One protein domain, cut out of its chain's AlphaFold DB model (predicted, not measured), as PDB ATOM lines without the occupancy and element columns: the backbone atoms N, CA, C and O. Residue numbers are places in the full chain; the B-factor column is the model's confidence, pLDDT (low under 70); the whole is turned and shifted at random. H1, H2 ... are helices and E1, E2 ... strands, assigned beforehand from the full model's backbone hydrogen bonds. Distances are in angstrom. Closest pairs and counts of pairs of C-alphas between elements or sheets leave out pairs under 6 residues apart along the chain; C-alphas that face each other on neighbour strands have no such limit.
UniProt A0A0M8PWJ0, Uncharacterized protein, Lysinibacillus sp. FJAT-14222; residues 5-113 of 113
ATOM      1  N   GLU A   5     167.611 155.522 230.620       73.69
ATOM      2  CA  GLU A   5     168.121 156.738 229.983       73.69
ATOM      3  C   GLU A   5     167.410 157.026 228.655       73.69
ATOM      4  O   GLU A   5     166.948 158.144 228.425       73.69
ATOM      5  N   ASP A   6     167.223 156.004 227.817       80.94
ATOM      6  CA  ASP A   6     166.475 156.143 226.569       80.94
ATOM      7  C   ASP A   6     165.003 156.474 226.855       80.94
ATOM      8  O   ASP A   6     164.433 157.369 226.235       80.94
ATOM      9  N   LEU A   7     164.396 155.846 227.867       82.88
ATOM     10  CA  LEU A   7     163.027 156.143 228.291       82.88
ATOM     11  C   LEU A   7     162.862 157.593 228.786       82.88
ATOM     12  O   LEU A   7     161.868 158.247 228.466       82.88
ATOM     13  N   SER A   8     163.857 158.110 229.513       80.19
ATOM     14  CA  SER A   8     163.906 159.499 229.980       80.19
ATOM     15  C   SER A   8     163.927 160.499 228.824       80.19
ATOM     16  O   SER A   8     163.152 161.463 228.805       80.19
ATOM     17  N   ILE A   9     164.738 160.229 227.796       82.75
ATOM     18  CA  ILE A   9     164.788 161.044 226.576       82.75
ATOM     19  C   ILE A   9     163.429 161.024 225.869       82.75
ATOM     20  O   ILE A   9     162.915 162.076 225.483       82.75
ATOM     21  N   ARG A  10     162.813 159.845 225.730       84.44
ATOM     22  CA  ARG A  10     161.496 159.705 225.091       84.44
ATOM     23  C   ARG A  10     160.426 160.509 225.825       84.44
ATOM     24  O   ARG A  10     159.674 161.234 225.178       84.44
ATOM     25  N   LEU A  11     160.376 160.427 227.154       83.31
ATOM     26  CA  LEU A  11     159.395 161.164 227.951       83.31
ATOM     27  C   LEU A  11     159.627 162.681 227.899       83.31
ATOM     28  O   LEU A  11     158.668 163.436 227.773       83.31
ATOM     29  N   THR A  12     160.885 163.121 227.870       82.06
ATOM     30  CA  THR A  12     161.238 164.538 227.672       82.06
ATOM     31  C   THR A  12     160.749 165.055 226.314       82.06
ATOM     32  O   THR A  12     160.193 166.149 226.216       82.06
ATOM     33  N   ILE A  13     160.902 164.258 225.250       80.44
ATOM     34  CA  ILE A  13     160.372 164.593 223.919       80.44
ATOM     35  C   ILE A  13     158.843 164.663 223.949       80.44
ATOM     36  O   ILE A  13     158.268 165.583 223.374       80.44
ATOM     37  N   LEU A  14     158.175 163.725 224.626       82.44
ATOM     38  CA  LEU A  14     156.718 163.740 224.784       82.44
ATOM     39  C   LEU A  14     156.240 165.002 225.521       82.44
ATOM     40  O   LEU A  14     155.306 165.664 225.068       82.44
ATOM     41  N   GLN A  15     156.912 165.388 226.603       80.44
ATOM     42  CA  GLN A  15     156.620 166.620 227.339       80.44
ATOM     43  C   GLN A  15     156.807 167.866 226.460       80.44
ATOM     44  O   GLN A  15     155.922 168.716 226.389       80.44
ATOM     45  N   GLY A  16     157.937 167.964 225.759       76.56
ATOM     46  CA  GLY A  16     158.300 169.153 224.989       76.56
ATOM     47  C   GLY A  16     157.553 169.315 223.666       76.56
ATOM     48  O   GLY A  16     157.061 170.398 223.351       76.56
ATOM     49  N   ALA A  17     157.467 168.244 222.877       74.44
ATOM     50  CA  ALA A  17     156.875 168.284 221.541       74.44
ATOM     51  C   ALA A  17     155.354 168.076 221.557       74.44
ATOM     52  O   ALA A  17     154.662 168.633 220.706       74.44
ATOM     53  N   TYR A  18     154.838 167.321 222.532       74.88
ATOM     54  CA  TYR A  18     153.426 166.926 222.597       74.88
ATOM     55  C   TYR A  18     152.689 167.485 223.818       74.88
ATOM     56  O   TYR A  18     151.505 167.211 223.992       74.88
ATOM     57  N   GLY A  19     153.365 168.261 224.674       76.25
ATOM     58  CA  GLY A  19     152.754 168.834 225.876       76.25
ATOM     59  C   GLY A  19     152.284 167.780 226.878       76.25
ATOM     60  O   GLY A  19     151.439 168.074 227.722       76.25
ATOM     61  N   TYR A  20     152.789 166.549 226.777       83.56
ATOM     62  CA  TYR A  20     152.353 165.447 227.618       83.56
ATOM     63  C   TYR A  20     152.825 165.663 229.058       83.56
ATOM     64  O   TYR A  20     154.020 165.631 229.326       83.56
ATOM     65  N   LYS A  21     151.891 165.872 229.989       82.38
ATOM     66  CA  LYS A  21     152.189 166.094 231.417       82.38
ATOM     67  C   LYS A  21     151.912 164.875 232.300       82.38
ATOM     68  O   LYS A  21     152.041 164.964 233.517       82.38
ATOM     69  N   GLY A  22     151.514 163.743 231.716       82.19
ATOM     70  CA  GLY A  22     151.302 162.518 232.485       82.19
ATOM     71  C   GLY A  22     152.602 162.056 233.147       82.19
ATOM     72  O   GLY A  22     153.687 162.269 232.605       82.19
ATOM     73  N   PHE A  23     152.492 161.442 234.327       85.81
ATOM     74  CA  PHE A  23     153.637 161.016 235.153       85.81
ATOM     75  C   PHE A  23     154.585 162.152 235.549       85.81
ATOM     76  O   PHE A  23     155.748 161.912 235.858       85.81
ATOM     77  N   THR A  24     154.101 163.392 235.520       84.19
ATOM     78  CA  THR A  24     154.834 164.558 236.003       84.19
ATOM     79  C   THR A  24     154.064 165.148 237.172       84.19
ATOM     80  O   THR A  24     152.890 165.486 237.035       84.19
ATOM     81  N   GLU A  25     154.718 165.276 238.316       83.31
ATOM     82  CA  GLU A  25     154.161 165.890 239.516       83.31
ATOM     83  C   GLU A  25     154.904 167.193 239.805       83.31
ATOM     84  O   GLU A  25     156.136 167.243 239.759       83.31
ATOM     85  N   GLN A  26     154.164 168.259 240.100       80.00
ATOM     86  CA  GLN A  26     154.763 169.491 240.591       80.00
ATOM     87  C   GLN A  26     155.062 169.329 242.085       80.00
ATOM     88  O   GLN A  26     154.148 169.224 242.895       80.00
ATOM     89  N   VAL A  27     156.344 169.323 242.445       86.56
ATOM     90  CA  VAL A  27     156.820 169.138 243.831       86.56
ATOM     91  C   VAL A  27     157.321 170.442 244.464       86.56
ATOM     92  O   VAL A  27     157.831 170.446 245.579       86.56
ATOM     93  N   GLY A  28     157.189 171.566 243.755       81.81
ATOM     94  CA  GLY A  28     157.539 172.898 244.237       81.81
ATOM     95  C   GLY A  28     157.203 173.983 243.217       81.81
ATOM     96  O   GLY A  28     156.741 173.693 242.114       81.81
ATOM     97  N   GLU A  29     157.475 175.241 243.564       77.81
ATOM     98  CA  GLU A  29     157.086 176.411 242.759       77.81
ATOM     99  C   GLU A  29     157.630 176.351 241.318       77.81
ATOM    100  O   GLU A  29     156.932 176.726 240.384       77.81
ATOM    101  N   ASN A  30     158.817 175.755 241.124       75.25
ATOM    102  CA  ASN A  30     159.442 175.529 239.812       75.25
ATOM    103  C   ASN A  30     160.076 174.131 239.662       75.25
ATOM    104  O   ASN A  30     160.957 173.932 238.826       75.25
ATOM    105  N   MET A  31     159.672 173.159 240.487       72.00
ATOM    106  CA  MET A  31     160.233 171.804 240.460       72.00
ATOM    107  C   MET A  31     159.189 170.791 240.010       72.00
ATOM    108  O   MET A  31     158.118 170.674 240.607       72.00
ATOM    109  N   TYR A  32     159.548 170.024 238.985       76.50
ATOM    110  CA  TYR A  32     158.745 168.933 238.453       76.50
ATOM    111  C   TYR A  32     159.503 167.626 238.622       76.50
ATOM    112  O   TYR A  32     160.674 167.523 238.255       76.50
ATOM    113  N   LYS A  33     158.827 166.626 239.178       81.69
ATOM    114  CA  LYS A  33     159.340 165.270 239.296       81.69
ATOM    115  C   LYS A  33     158.645 164.397 238.263       81.69
ATOM    116  O   LYS A  33     157.420 164.330 238.222       81.69
ATOM    117  N   THR A  34     159.440 163.718 237.449       84.44
ATOM    118  CA  THR A  34     158.946 162.772 236.450       84.44
ATOM    119  C   THR A  34     159.072 161.347 236.985       84.44
ATOM    120  O   THR A  34     160.169 160.922 237.349       84.44
ATOM    121  N   ASP A  35     157.972 160.595 237.014       88.56
ATOM    122  CA  ASP A  35     157.964 159.185 237.411       88.56
ATOM    123  C   ASP A  35     158.160 158.271 236.194       88.56
ATOM    124  O   ASP A  35     157.219 157.764 235.576       88.56
ATOM    125  N   LEU A  36     159.430 158.075 235.836       87.12
ATOM    126  CA  LEU A  36     159.827 157.227 234.710       87.12
ATOM    127  C   LEU A  36     159.445 155.761 234.906       87.12
ATOM    128  O   LEU A  36     159.138 155.079 233.928       87.12
ATOM    129  N   LYS A  37     159.461 155.278 236.152       89.38
ATOM    130  CA  LYS A  37     159.150 153.884 236.455       89.38
ATOM    131  C   LYS A  37     157.662 153.628 236.246       89.38
ATOM    132  O   LYS A  37     157.310 152.707 235.515       89.38
ATOM    133  N   ALA A  38     156.805 154.487 236.793       89.81
ATOM    134  CA  ALA A  38     155.366 154.389 236.586       89.81
ATOM    135  C   ALA A  38     154.989 154.556 235.104       89.81
ATOM    136  O   ALA A  38     154.125 153.831 234.605       89.81
ATOM    137  N   PHE A  39     155.665 155.450 234.371       90.94
ATOM    138  CA  PHE A  39     155.473 155.577 232.925       90.94
ATOM    139  C   PHE A  39     155.807 154.271 232.190       90.94
ATOM    140  O   PHE A  39     154.994 153.795 231.396       90.94
ATOM    141  N   GLN A  40     156.964 153.664 232.478       90.75
ATOM    142  CA  GLN A  40     157.365 152.392 231.874       90.75
ATOM    143  C   GLN A  40     156.363 151.278 232.185       90.75
ATOM    144  O   GLN A  40     155.858 150.629 231.271       90.75
ATOM    145  N   GLU A  41     156.051 151.089 233.468       91.12
ATOM    146  CA  GLU A  41     155.153 150.033 233.931       91.12
ATOM    147  C   GLU A  41     153.765 150.171 233.308       91.12
ATOM    148  O   GLU A  41     153.171 149.175 232.904       91.12
ATOM    149  N   THR A  42     153.267 151.399 233.154       91.75
ATOM    150  CA  THR A  42     151.984 151.656 232.492       91.75
ATOM    151  C   THR A  42     152.036 151.258 231.019       91.75
ATOM    152  O   THR A  42     151.178 150.513 230.549       91.75
ATOM    153  N   ILE A  43     153.046 151.716 230.275       91.19
ATOM    154  CA  ILE A  43     153.168 151.423 228.839       91.19
ATOM    155  C   ILE A  43     153.290 149.917 228.584       91.19
ATOM    156  O   ILE A  43     152.661 149.392 227.656       91.19
ATOM    157  N   GLU A  44     154.077 149.223 229.403       90.31
ATOM    158  CA  GLU A  44     154.370 147.801 229.240       90.31
ATOM    159  C   GLU A  44     153.227 146.907 229.745       90.31
ATOM    160  O   GLU A  44     152.861 145.953 229.059       90.31
ATOM    161  N   ASN A  45     152.611 147.233 230.886       92.56
ATOM    162  CA  ASN A  45     151.719 146.304 231.588       92.56
ATOM    163  C   ASN A  45     150.229 146.656 231.501       92.56
ATOM    164  O   ASN A  45     149.399 145.772 231.728       92.56
ATOM    165  N   ALA A  46     149.855 147.901 231.180       91.88
ATOM    166  CA  ALA A  46     148.444 148.279 231.127       91.88
ATOM    167  C   ALA A  46     147.713 147.511 230.014       91.88
ATOM    168  O   ALA A  46     148.089 147.557 228.839       91.88
ATOM    169  N   LYS A  47     146.662 146.776 230.380       91.12
ATOM    170  CA  LYS A  47     145.844 146.009 229.425       91.12
ATOM    171  C   LYS A  47     144.584 146.753 229.005       91.12
ATOM    172  O   LYS A  47     144.079 146.512 227.914       91.12
ATOM    173  N   GLU A  48     144.120 147.662 229.851       93.44
ATOM    174  CA  GLU A  48     142.927 148.465 229.625       93.44
ATOM    175  C   GLU A  48     143.300 149.939 229.426       93.44
ATOM    176  O   GLU A  48     144.333 150.386 229.942       93.44
ATOM    177  N   PRO A  49     142.491 150.701 228.672       93.31
ATOM    178  CA  PRO A  49     142.683 152.136 228.547       93.31
ATOM    179  C   PRO A  49     142.545 152.844 229.895       93.31
ATOM    180  O   PRO A  49     141.613 152.584 230.651       93.31
ATOM    181  N   ILE A  50     143.437 153.797 230.154       92.94
ATOM    182  CA  ILE A  50     143.363 154.704 231.305       92.94
ATOM    183  C   ILE A  50     142.209 155.693 231.113       92.94
ATOM    184  O   ILE A  50     141.485 156.007 232.052       92.94
ATOM    185  N   ASP A  51     142.032 156.167 229.877       92.25
ATOM    186  CA  ASP A  51     140.933 157.043 229.483       92.25
ATOM    187  C   ASP A  51     140.367 156.598 228.130       92.25
ATOM    188  O   ASP A  51     140.914 156.892 227.065       92.25
ATOM    189  N   ALA A  52     139.239 155.886 228.169       94.19
ATOM    190  CA  ALA A  52     138.579 155.367 226.974       94.19
ATOM    191  C   ALA A  52     138.186 156.470 225.970       94.19
ATOM    192  O   ALA A  52     138.157 156.216 224.766       94.19
ATOM    193  N   SER A  53     137.919 157.698 226.435       93.50
ATOM    194  CA  SER A  53     137.490 158.805 225.567       93.50
ATOM    195  C   SER A  53     138.612 159.325 224.662       93.50
ATOM    196  O   SER A  53     138.342 159.838 223.571       93.50
ATOM    197  N   LYS A  54     139.867 159.133 225.084       90.81
ATOM    198  CA  LYS A  54     141.086 159.554 224.379       90.81
ATOM    199  C   LYS A  54     141.726 158.434 223.563       90.81
ATOM    200  O   LYS A  54     142.771 158.649 222.940       90.81
ATOM    201  N   VAL A  55     141.116 157.243 223.550       94.62
ATOM    202  CA  VAL A  55     141.622 156.111 222.773       94.62
ATOM    203  C   VAL A  55     141.689 156.494 221.304       94.62
ATOM    204  O   VAL A  55     140.690 156.813 220.660       94.62
ATOM    205  N   SER A  56     142.903 156.480 220.774       92.44
ATOM    206  CA  SER A  56     143.204 156.997 219.448       92.44
ATOM    207  C   SER A  56     144.405 156.271 218.847       92.44
ATOM    208  O   SER A  56     145.144 155.552 219.518       92.44
ATOM    209  N   LYS A  57     144.581 156.426 217.539       91.06
ATOM    210  CA  LYS A  57     145.699 155.861 216.780       91.06
ATOM    211  C   LYS A  57     146.211 156.904 215.803       91.06
ATOM    212  O   LYS A  57     145.438 157.753 215.359       91.06
ATOM    213  N   LEU A  58     147.485 156.804 215.449       88.62
ATOM    214  CA  LEU A  58     148.058 157.643 214.407       88.62
ATOM    215  C   LEU A  58     147.354 157.378 213.069       88.62
ATOM    216  O   LEU A  58     147.100 156.226 212.706       88.62
ATOM    217  N   SER A  59     147.068 158.441 212.321       87.62
ATOM    218  CA  SER A  59     146.656 158.327 210.925       87.62
ATOM    219  C   SER A  59     147.834 157.895 210.048       87.62
ATOM    220  O   SER A  59     149.003 158.081 210.399       87.62
ATOM    221  N   SER A  60     147.541 157.349 208.868       87.75
ATOM    222  CA  SER A  60     148.573 156.957 207.902       87.75
ATOM    223  C   SER A  60     149.501 158.120 207.531       87.75
ATOM    224  O   SER A  60     150.703 157.918 207.368       87.75
ATOM    225  N   ASP A  61     148.967 159.338 207.436       84.69
ATOM    226  CA  ASP A  61     149.757 160.523 207.094       84.69
ATOM    227  C   ASP A  61     150.644 160.969 208.259       84.69
ATOM    228  O   ASP A  61     151.815 161.281 208.052       84.69
ATOM    229  N   GLN A  62     150.144 160.899 209.498       82.62
ATOM    230  CA  GLN A  62     150.956 161.144 210.693       82.62
ATOM    231  C   GLN A  62     152.111 160.139 210.799       82.62
ATOM    232  O   GLN A  62     153.240 160.526 211.091       82.62
ATOM    233  N   ILE A  63     151.858 158.858 210.505       86.25
ATOM    234  CA  ILE A  63     152.901 157.825 210.487       86.25
ATOM    235  C   ILE A  63     153.968 158.157 209.442       86.25
ATOM    236  O   ILE A  63     155.150 158.136 209.775       86.25
ATOM    237  N   LYS A  64     153.573 158.511 208.211       83.56
ATOM    238  CA  LYS A  64     154.520 158.881 207.142       83.56
ATOM    239  C   LYS A  64     155.407 160.058 207.544       83.56
ATOM    240  O   LYS A  64     156.617 160.004 207.342       83.56
ATOM    241  N   VAL A  65     154.822 161.099 208.139       82.31
ATOM    242  CA  VAL A  65     155.574 162.272 208.610       82.31
ATOM    243  C   VAL A  65     156.568 161.879 209.705       82.31
ATOM    244  O   VAL A  65     157.742 162.234 209.625       82.31
ATOM    245  N   LEU A  66     156.129 161.106 210.701       81.50
ATOM    246  CA  LEU A  66     156.983 160.689 211.815       81.50
ATOM    247  C   LEU A  66     158.105 159.744 211.369       81.50
ATOM    248  O   LEU A  66     159.221 159.854 211.868       81.50
ATOM    249  N   GLN A  67     157.836 158.853 210.413       82.50
ATOM    250  CA  GLN A  67     158.833 157.952 209.827       82.50
ATOM    251  C   GLN A  67     159.922 158.688 209.037       82.50
ATOM    252  O   GLN A  67     161.021 158.159 208.901       82.50
ATOM    253  N   GLY A  68     159.651 159.907 208.562       76.56
ATOM    254  CA  GLY A  68     160.658 160.760 207.930       76.56
ATOM    255  C   GLY A  68     161.712 161.308 208.901       76.56
ATOM    256  O   GLY A  68     162.753 161.791 208.460       76.56
ATOM    257  N   ALA A  69     161.475 161.236 210.216       75.62
ATOM    258  CA  ALA A  69     162.418 161.683 211.235       75.62
ATOM    259  C   ALA A  69     163.273 160.519 211.778       75.62
ATOM    260  O   ALA A  69     162.771 159.402 211.915       75.62
ATOM    261  N   PRO A  70     164.526 160.771 212.218       76.25
ATOM    262  CA  PRO A  70     165.370 159.745 212.847       76.25
ATOM    263  C   PRO A  70     164.731 159.056 214.066       76.25
ATOM    264  O   PRO A  70     165.068 157.921 214.389       76.25
ATOM    265  N   SER A  71     163.801 159.730 214.748       75.25
ATOM    266  CA  SER A  71     163.057 159.193 215.893       75.25
ATOM    267  C   SER A  71     161.826 158.363 215.515       75.25
ATOM    268  O   SER A  71     161.220 157.751 216.390       75.25
ATOM    269  N   GLY A  72     161.429 158.332 214.240       78.75
ATOM    270  CA  GLY A  72     160.178 157.717 213.795       78.75
ATOM    271  C   GLY A  72     160.048 156.239 214.148       78.75
ATOM    272  O   GLY A  72     158.970 155.793 214.543       78.75
ATOM    273  N   SER A  73     161.156 155.495 214.073       84.69
ATOM    274  CA  SER A  73     161.199 154.054 214.340       84.69
ATOM    275  C   SER A  73     160.775 153.683 215.763       84.69
ATOM    276  O   SER A  73     160.138 152.649 215.952       84.69
ATOM    277  N   TRP A  74     161.075 154.524 216.757       86.06
ATOM    278  CA  TRP A  74     160.674 154.293 218.148       86.06
ATOM    279  C   TRP A  74     159.440 155.103 218.556       86.06
ATOM    280  O   TRP A  74     158.663 154.657 219.402       86.06
ATOM    281  N   LEU A  75     159.238 156.278 217.955       86.12
ATOM    282  CA  LEU A  75     158.180 157.209 218.334       86.12
ATOM    283  C   LEU A  75     156.805 156.746 217.846       86.12
ATOM    284  O   LEU A  75     155.834 156.854 218.590       86.12
ATOM    285  N   VAL A  76     156.717 156.175 216.640       89.69
ATOM    286  CA  VAL A  76     155.448 155.669 216.089       89.69
ATOM    287  C   VAL A  76     154.859 154.539 216.950       89.69
ATOM    288  O   VAL A  76     153.689 154.650 217.329       89.69
ATOM    289  N   PRO A  77     155.615 153.481 217.320       91.94
ATOM    290  CA  PRO A  77     155.110 152.456 218.232       91.94
ATOM    291  C   PRO A  77     154.697 153.014 219.598       91.94
ATOM    292  O   PRO A  77     153.643 152.643 220.110       91.94
ATOM    293  N   LEU A  78     155.492 153.927 220.170       91.06
ATOM    294  CA  LEU A  78     155.212 154.510 221.484       91.06
ATOM    295  C   LEU A  78     153.926 155.342 221.479       91.06
ATOM    296  O   LEU A  78     153.065 155.132 222.327       91.06
ATOM    297  N   LEU A  79     153.775 156.253 220.514       90.75
ATOM    298  CA  LEU A  79     152.585 157.093 220.401       90.75
ATOM    299  C   LEU A  79     151.337 156.249 220.166       90.75
ATOM    300  O   LEU A  79     150.346 156.461 220.851       90.75
ATOM    301  N   ASN A  80     151.388 155.253 219.277       92.25
ATOM    302  CA  ASN A  80     150.259 154.342 219.079       92.25
ATOM    303  C   ASN A  80     149.892 153.598 220.365       92.25
ATOM    304  O   ASN A  80     148.710 153.479 220.674       92.25
ATOM    305  N   ARG A  81     150.881 153.132 221.135       94.06
ATOM    306  CA  ARG A  81     150.628 152.485 222.425       94.06
ATOM    307  C   ARG A  81     149.988 153.447 223.427       94.06
ATOM    308  O   ARG A  81     149.002 153.091 224.059       94.06
ATOM    309  N   MET A  82     150.497 154.672 223.533       92.81
ATOM    310  CA  MET A  82     149.915 155.714 224.387       92.81
ATOM    311  C   MET A  82     148.490 156.084 223.962       92.81
ATOM    312  O   MET A  82     147.622 156.239 224.817       92.81
ATOM    313  N   GLY A  83     148.233 156.182 222.656       92.94
ATOM    314  CA  GLY A  83     146.905 156.420 222.100       92.94
ATOM    315  C   GLY A  83     145.942 155.271 222.394       92.94
ATOM    316  O   GLY A  83     144.824 155.520 222.823       92.94
ATOM    317  N   GLN A  84     146.376 154.013 222.274       95.19
ATOM    318  CA  GLN A  84     145.571 152.840 222.655       95.19
ATOM    319  C   GLN A  84     145.217 152.823 224.144       95.19
ATOM    320  O   GLN A  84     144.140 152.363 224.514       95.19
ATOM    321  N   LEU A  85     146.120 153.322 224.989       95.25
ATOM    322  CA  LEU A  85     145.900 153.440 226.427       95.25
ATOM    323  C   LEU A  85     145.120 154.707 226.813       95.25
ATOM    324  O   LEU A  85     144.836 154.900 227.991       95.25
ATOM    325  N   GLY A  86     144.782 155.584 225.863       92.31
ATOM    326  CA  GLY A  86     144.110 156.855 226.155       92.31
ATOM    327  C   GLY A  86     144.974 157.854 226.932       92.31
ATOM    328  O   GLY A  86     144.465 158.799 227.525       92.31
ATOM    329  N   MET A  87     146.293 157.659 226.946       90.81
ATOM    330  CA  MET A  87     147.243 158.540 227.635       90.81
ATOM    331  C   MET A  87     147.402 159.878 226.909       90.81
ATOM    332  O   MET A  87     147.716 160.897 227.521       90.81
ATOM    333  N   ILE A  88     147.196 159.869 225.595       88.25
ATOM    334  CA  ILE A  88     147.227 161.040 224.729       88.25
ATOM    335  C   ILE A  88     146.146 160.893 223.663       88.25
ATOM    336  O   ILE A  88     145.971 159.810 223.103       88.25
ATOM    337  N   ASP A  89     145.444 161.983 223.366       88.56
ATOM    338  CA  ASP A  89     144.544 162.024 222.221       88.56
ATOM    339  C   ASP A  89     145.328 162.416 220.963       88.56
ATOM    340  O   ASP A  89     145.673 163.577 220.745       88.56
ATOM    341  N   LEU A  90     145.633 161.432 220.123       86.06
ATOM    342  CA  LEU A  90     146.393 161.614 218.887       86.06
ATOM    343  C   LEU A  90     145.596 162.321 217.780       86.06
ATOM    344  O   LEU A  90     146.182 162.705 216.764       86.06
ATOM    345  N   ARG A  91     144.280 162.504 217.961       82.94
ATOM    346  CA  ARG A  91     143.443 163.305 217.054       82.94
ATOM    347  C   ARG A  91     143.728 164.792 217.238       82.94
ATOM    348  O   ARG A  91     143.788 165.527 216.259       82.94
ATOM    349  N   GLU A  92     143.950 165.206 218.483       71.19
ATOM    350  CA  GLU A  92     144.208 166.599 218.866       71.19
ATOM    351  C   GLU A  92     145.714 166.910 218.964       71.19
ATOM    352  O   GLU A  92     146.161 168.010 218.641       71.19
ATOM    353  N   GLY A  93     146.527 165.932 219.378       59.22
ATOM    354  CA  GLY A  93     147.894 166.138 219.871       59.22
ATOM    355  C   GLY A  93     149.015 166.253 218.834       59.22
ATOM    356  O   GLY A  93     150.164 166.463 219.216       59.22
ATOM    357  N   LEU A  94     148.735 166.123 217.534       58.00
ATOM    358  CA  LEU A  94     149.768 166.149 216.479       58.00
ATOM    359  C   LEU A  94     149.777 167.417 215.624       58.00
ATOM    360  O   LEU A  94     150.589 167.534 214.709       58.00
ATOM    361  N   VAL A  95     148.926 168.394 215.937       49.31
ATOM    362  CA  VAL A  95     148.812 169.649 215.175       49.31
ATOM    363  C   VAL A  95     149.982 170.616 215.468       49.31
ATOM    364  O   VAL A  95     149.982 171.750 215.000       49.31
ATOM    365  N   ASN A  96     151.019 170.205 216.215       47.84
ATOM    366  CA  ASN A  96     152.101 171.102 216.621       47.84
ATOM    367  C   ASN A  96     153.359 170.987 215.722       47.84
ATOM    368  O   ASN A  96     154.095 170.000 215.809       47.84
ATOM    369  N   PRO A  97     153.690 172.014 214.912       45.31
ATOM    370  CA  PRO A  97     154.868 172.026 214.034       45.31
ATOM    371  C   PRO A  97     156.227 172.023 214.768       45.31
ATOM    372  O   PRO A  97     157.274 171.906 214.129       45.31
ATOM    373  N   LYS A  98     156.253 172.102 216.109       48.53
ATOM    374  CA  LYS A  98     157.489 172.072 216.921       48.53
ATOM    375  C   LYS A  98     158.245 170.738 216.900       48.53
ATOM    376  O   LYS A  98     159.404 170.696 217.314       48.53
ATOM    377  N   LEU A  99     157.643 169.679 216.356       50.81
ATOM    378  CA  LEU A  99     158.292 168.391 216.074       50.81
ATOM    379  C   LEU A  99     159.621 168.540 215.304       50.81
ATOM    380  O   LEU A  99     160.568 167.800 215.564       50.81
ATOM    381  N   PHE A 100     159.723 169.543 214.425       47.84
ATOM    382  CA  PHE A 100     160.937 169.827 213.651       47.84
ATOM    383  C   PHE A 100     161.995 170.658 214.401       47.84
ATOM    384  O   PHE A 100     163.145 170.697 213.975       47.84
ATOM    385  N   GLN A 101     161.648 171.307 215.520       44.97
ATOM    386  CA  GLN A 101     162.593 172.091 216.335       44.97
ATOM    387  C   GLN A 101     163.267 171.253 217.436       44.97
ATOM    388  O   GLN A 101     164.375 171.559 217.872       44.97
ATOM    389  N   TYR A 102     162.643 170.161 217.884       46.81
ATOM    390  CA  TYR A 102     163.238 169.310 218.921       46.81
ATOM    391  C   TYR A 102     164.377 168.426 218.396       46.81
ATOM    392  O   TYR A 102     165.338 168.160 219.120       46.81
ATOM    393  N   THR A 103     164.334 168.021 217.121       47.91
ATOM    394  CA  THR A 103     165.430 167.275 216.480       47.91
ATOM    395  C   THR A 103     166.718 168.096 216.400       47.91
ATOM    396  O   THR A 103     167.796 167.538 216.600       47.91
ATOM    397  N   SER A 104     166.640 169.417 216.187       44.34
ATOM    398  CA  SER A 104     167.823 170.290 216.214       44.34
ATOM    399  C   SER A 104     168.394 170.441 217.627       44.34
ATOM    400  O   SER A 104     169.610 170.401 217.796       44.34
ATOM    401  N   THR A 105     167.532 170.513 218.643       44.88
ATOM    402  CA  THR A 105     167.940 170.665 220.049       44.88
ATOM    403  C   THR A 105     168.602 169.393 220.593       44.88
ATOM    404  O   THR A 105     169.645 169.465 221.240       44.88
ATOM    405  N   ILE A 106     168.077 168.205 220.268       48.41
ATOM    406  CA  ILE A 106     168.706 166.929 220.656       48.41
ATOM    407  C   ILE A 106     170.004 166.682 219.884       48.41
ATOM    408  O   ILE A 106     170.971 166.186 220.462       48.41
ATOM    409  N   ASN A 107     170.066 167.055 218.603       45.19
ATOM    410  CA  ASN A 107     171.318 166.995 217.847       45.19
ATOM    411  C   ASN A 107     172.375 167.955 218.413       45.19
ATOM    412  O   ASN A 107     173.554 167.615 218.400       45.19
ATOM    413  N   ALA A 108     171.974 169.120 218.928       44.56
ATOM    414  CA  ALA A 108     172.878 170.034 219.618       44.56
ATOM    415  C   ALA A 108     173.385 169.436 220.941       44.56
ATOM    416  O   ALA A 108     174.590 169.442 221.171       44.56
ATOM    417  N   TYR A 109     172.505 168.830 221.747       41.72
ATOM    418  CA  TYR A 109     172.887 168.161 222.997       41.72
ATOM    419  C   TYR A 109     173.838 166.977 222.764       41.72
ATOM    420  O   TYR A 109     174.854 166.852 223.434       41.72
ATOM    421  N   LYS A 110     173.573 166.135 221.756       42.72
ATOM    422  CA  LYS A 110     174.473 165.024 221.393       42.72
ATOM    423  C   LYS A 110     175.827 165.476 220.841       42.72
ATOM    424  O   LYS A 110     176.757 164.684 220.849       42.72
ATOM    425  N   ARG A 111     175.932 166.703 220.319       50.19
ATOM    426  CA  ARG A 111     177.198 167.290 219.846       50.19
ATOM    427  C   ARG A 111     177.998 167.974 220.956       50.19
ATOM    428  O   ARG A 111     179.151 168.311 220.714       50.19
ATOM    429  N   SER A 112     177.394 168.229 222.115       39.59
ATOM    430  CA  SER A 112     178.044 168.887 223.255       39.59
ATOM    431  C   SER A 112     178.559 167.913 224.322       39.59
ATOM    432  O   SER A 112     178.931 168.362 225.404       39.59
ATOM    433  N   ILE A 113     178.542 166.608 224.039       41.03
ATOM    434  CA  ILE A 113     179.128 165.525 224.846       41.03
ATOM    435  C   ILE A 113     180.291 164.951 224.040       41.03
ATOM    436  O   ILE A 113     181.349 164.686 224.646       41.03
TER     437      ILE A 113
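What this domain is: This is residues 5 to 113 of the 113 residues of an uncharacterized protein of Lysinibacillus sp. FJAT-14222 (UniProt A0A0M8PWJ0). Helix H1 lies near the middle, with H2, H4 and H5 round it; H3 folds back on H4 as a helical hairpin on one side, and the small strand hairpin E1-E2 lies at the opposite end. The last stretch, residues 107 to 113, sticks out. The 109 printed residues hold five named helices and two strands, in the order H1, E1, E2, H2, H3, H4, H5, mostly helix, with one antiparallel sheet, E1 - E2. The whole is compact, with a radius of gyration of the C-alphas of 14.2 A and spans of 41 by 39 by 23 A.

Where its parts are: H1, residues 5 to 18, begins at C-alpha 5 (168.121, 156.738, 229.983) and is 19.3 A long. E1 is residues 24 to 28, E2 31 to 34, H2 36 to 45 and H3 60 to 67. H4, residues 72 to 84, measures 17.8 A. H5, residues 99 to 111, measures 19.3 A and ends at C-alpha 111 (177.198, 167.290, 219.846).

How they stand to each other: With residues 7 to 11 alone, H1 touches H2, about perpendicular at 90 degrees; the closest C-alphas, of Ser 8 and Leu 36, are 6.6 A apart. H1 and H5 touch at Ala 17 and Leu 99, closest C-alphas 5.6 A apart, opposite ways at a shallow tilt of 34.7 degrees, only just short of steep. H1 and H4 are close but not clearly touching. In the hairpin of E1 and E2, N 25 and O 33 are 2.9 A apart, within hydrogen-bond range. H3 and H4 form a helical hairpin at a steep tilt of 44 degrees; their closest C-alphas, of Leu 66 and Gly 72, are 4.8 A apart. Every O i to N i+4 pair is within hydrogen-bond range in H1, H2 and H3; H4 has 8 of 9, H5 7 of 9.

The domain as a whole: The C-alphas of Ser 53 and Ile 113, the two farthest apart, are 42.2 A apart. The printed part has no cut. H2 to H3 and H4 to H5 are long links, of 14 residues each. The pLDDT is under 70 in residues 93 to 113.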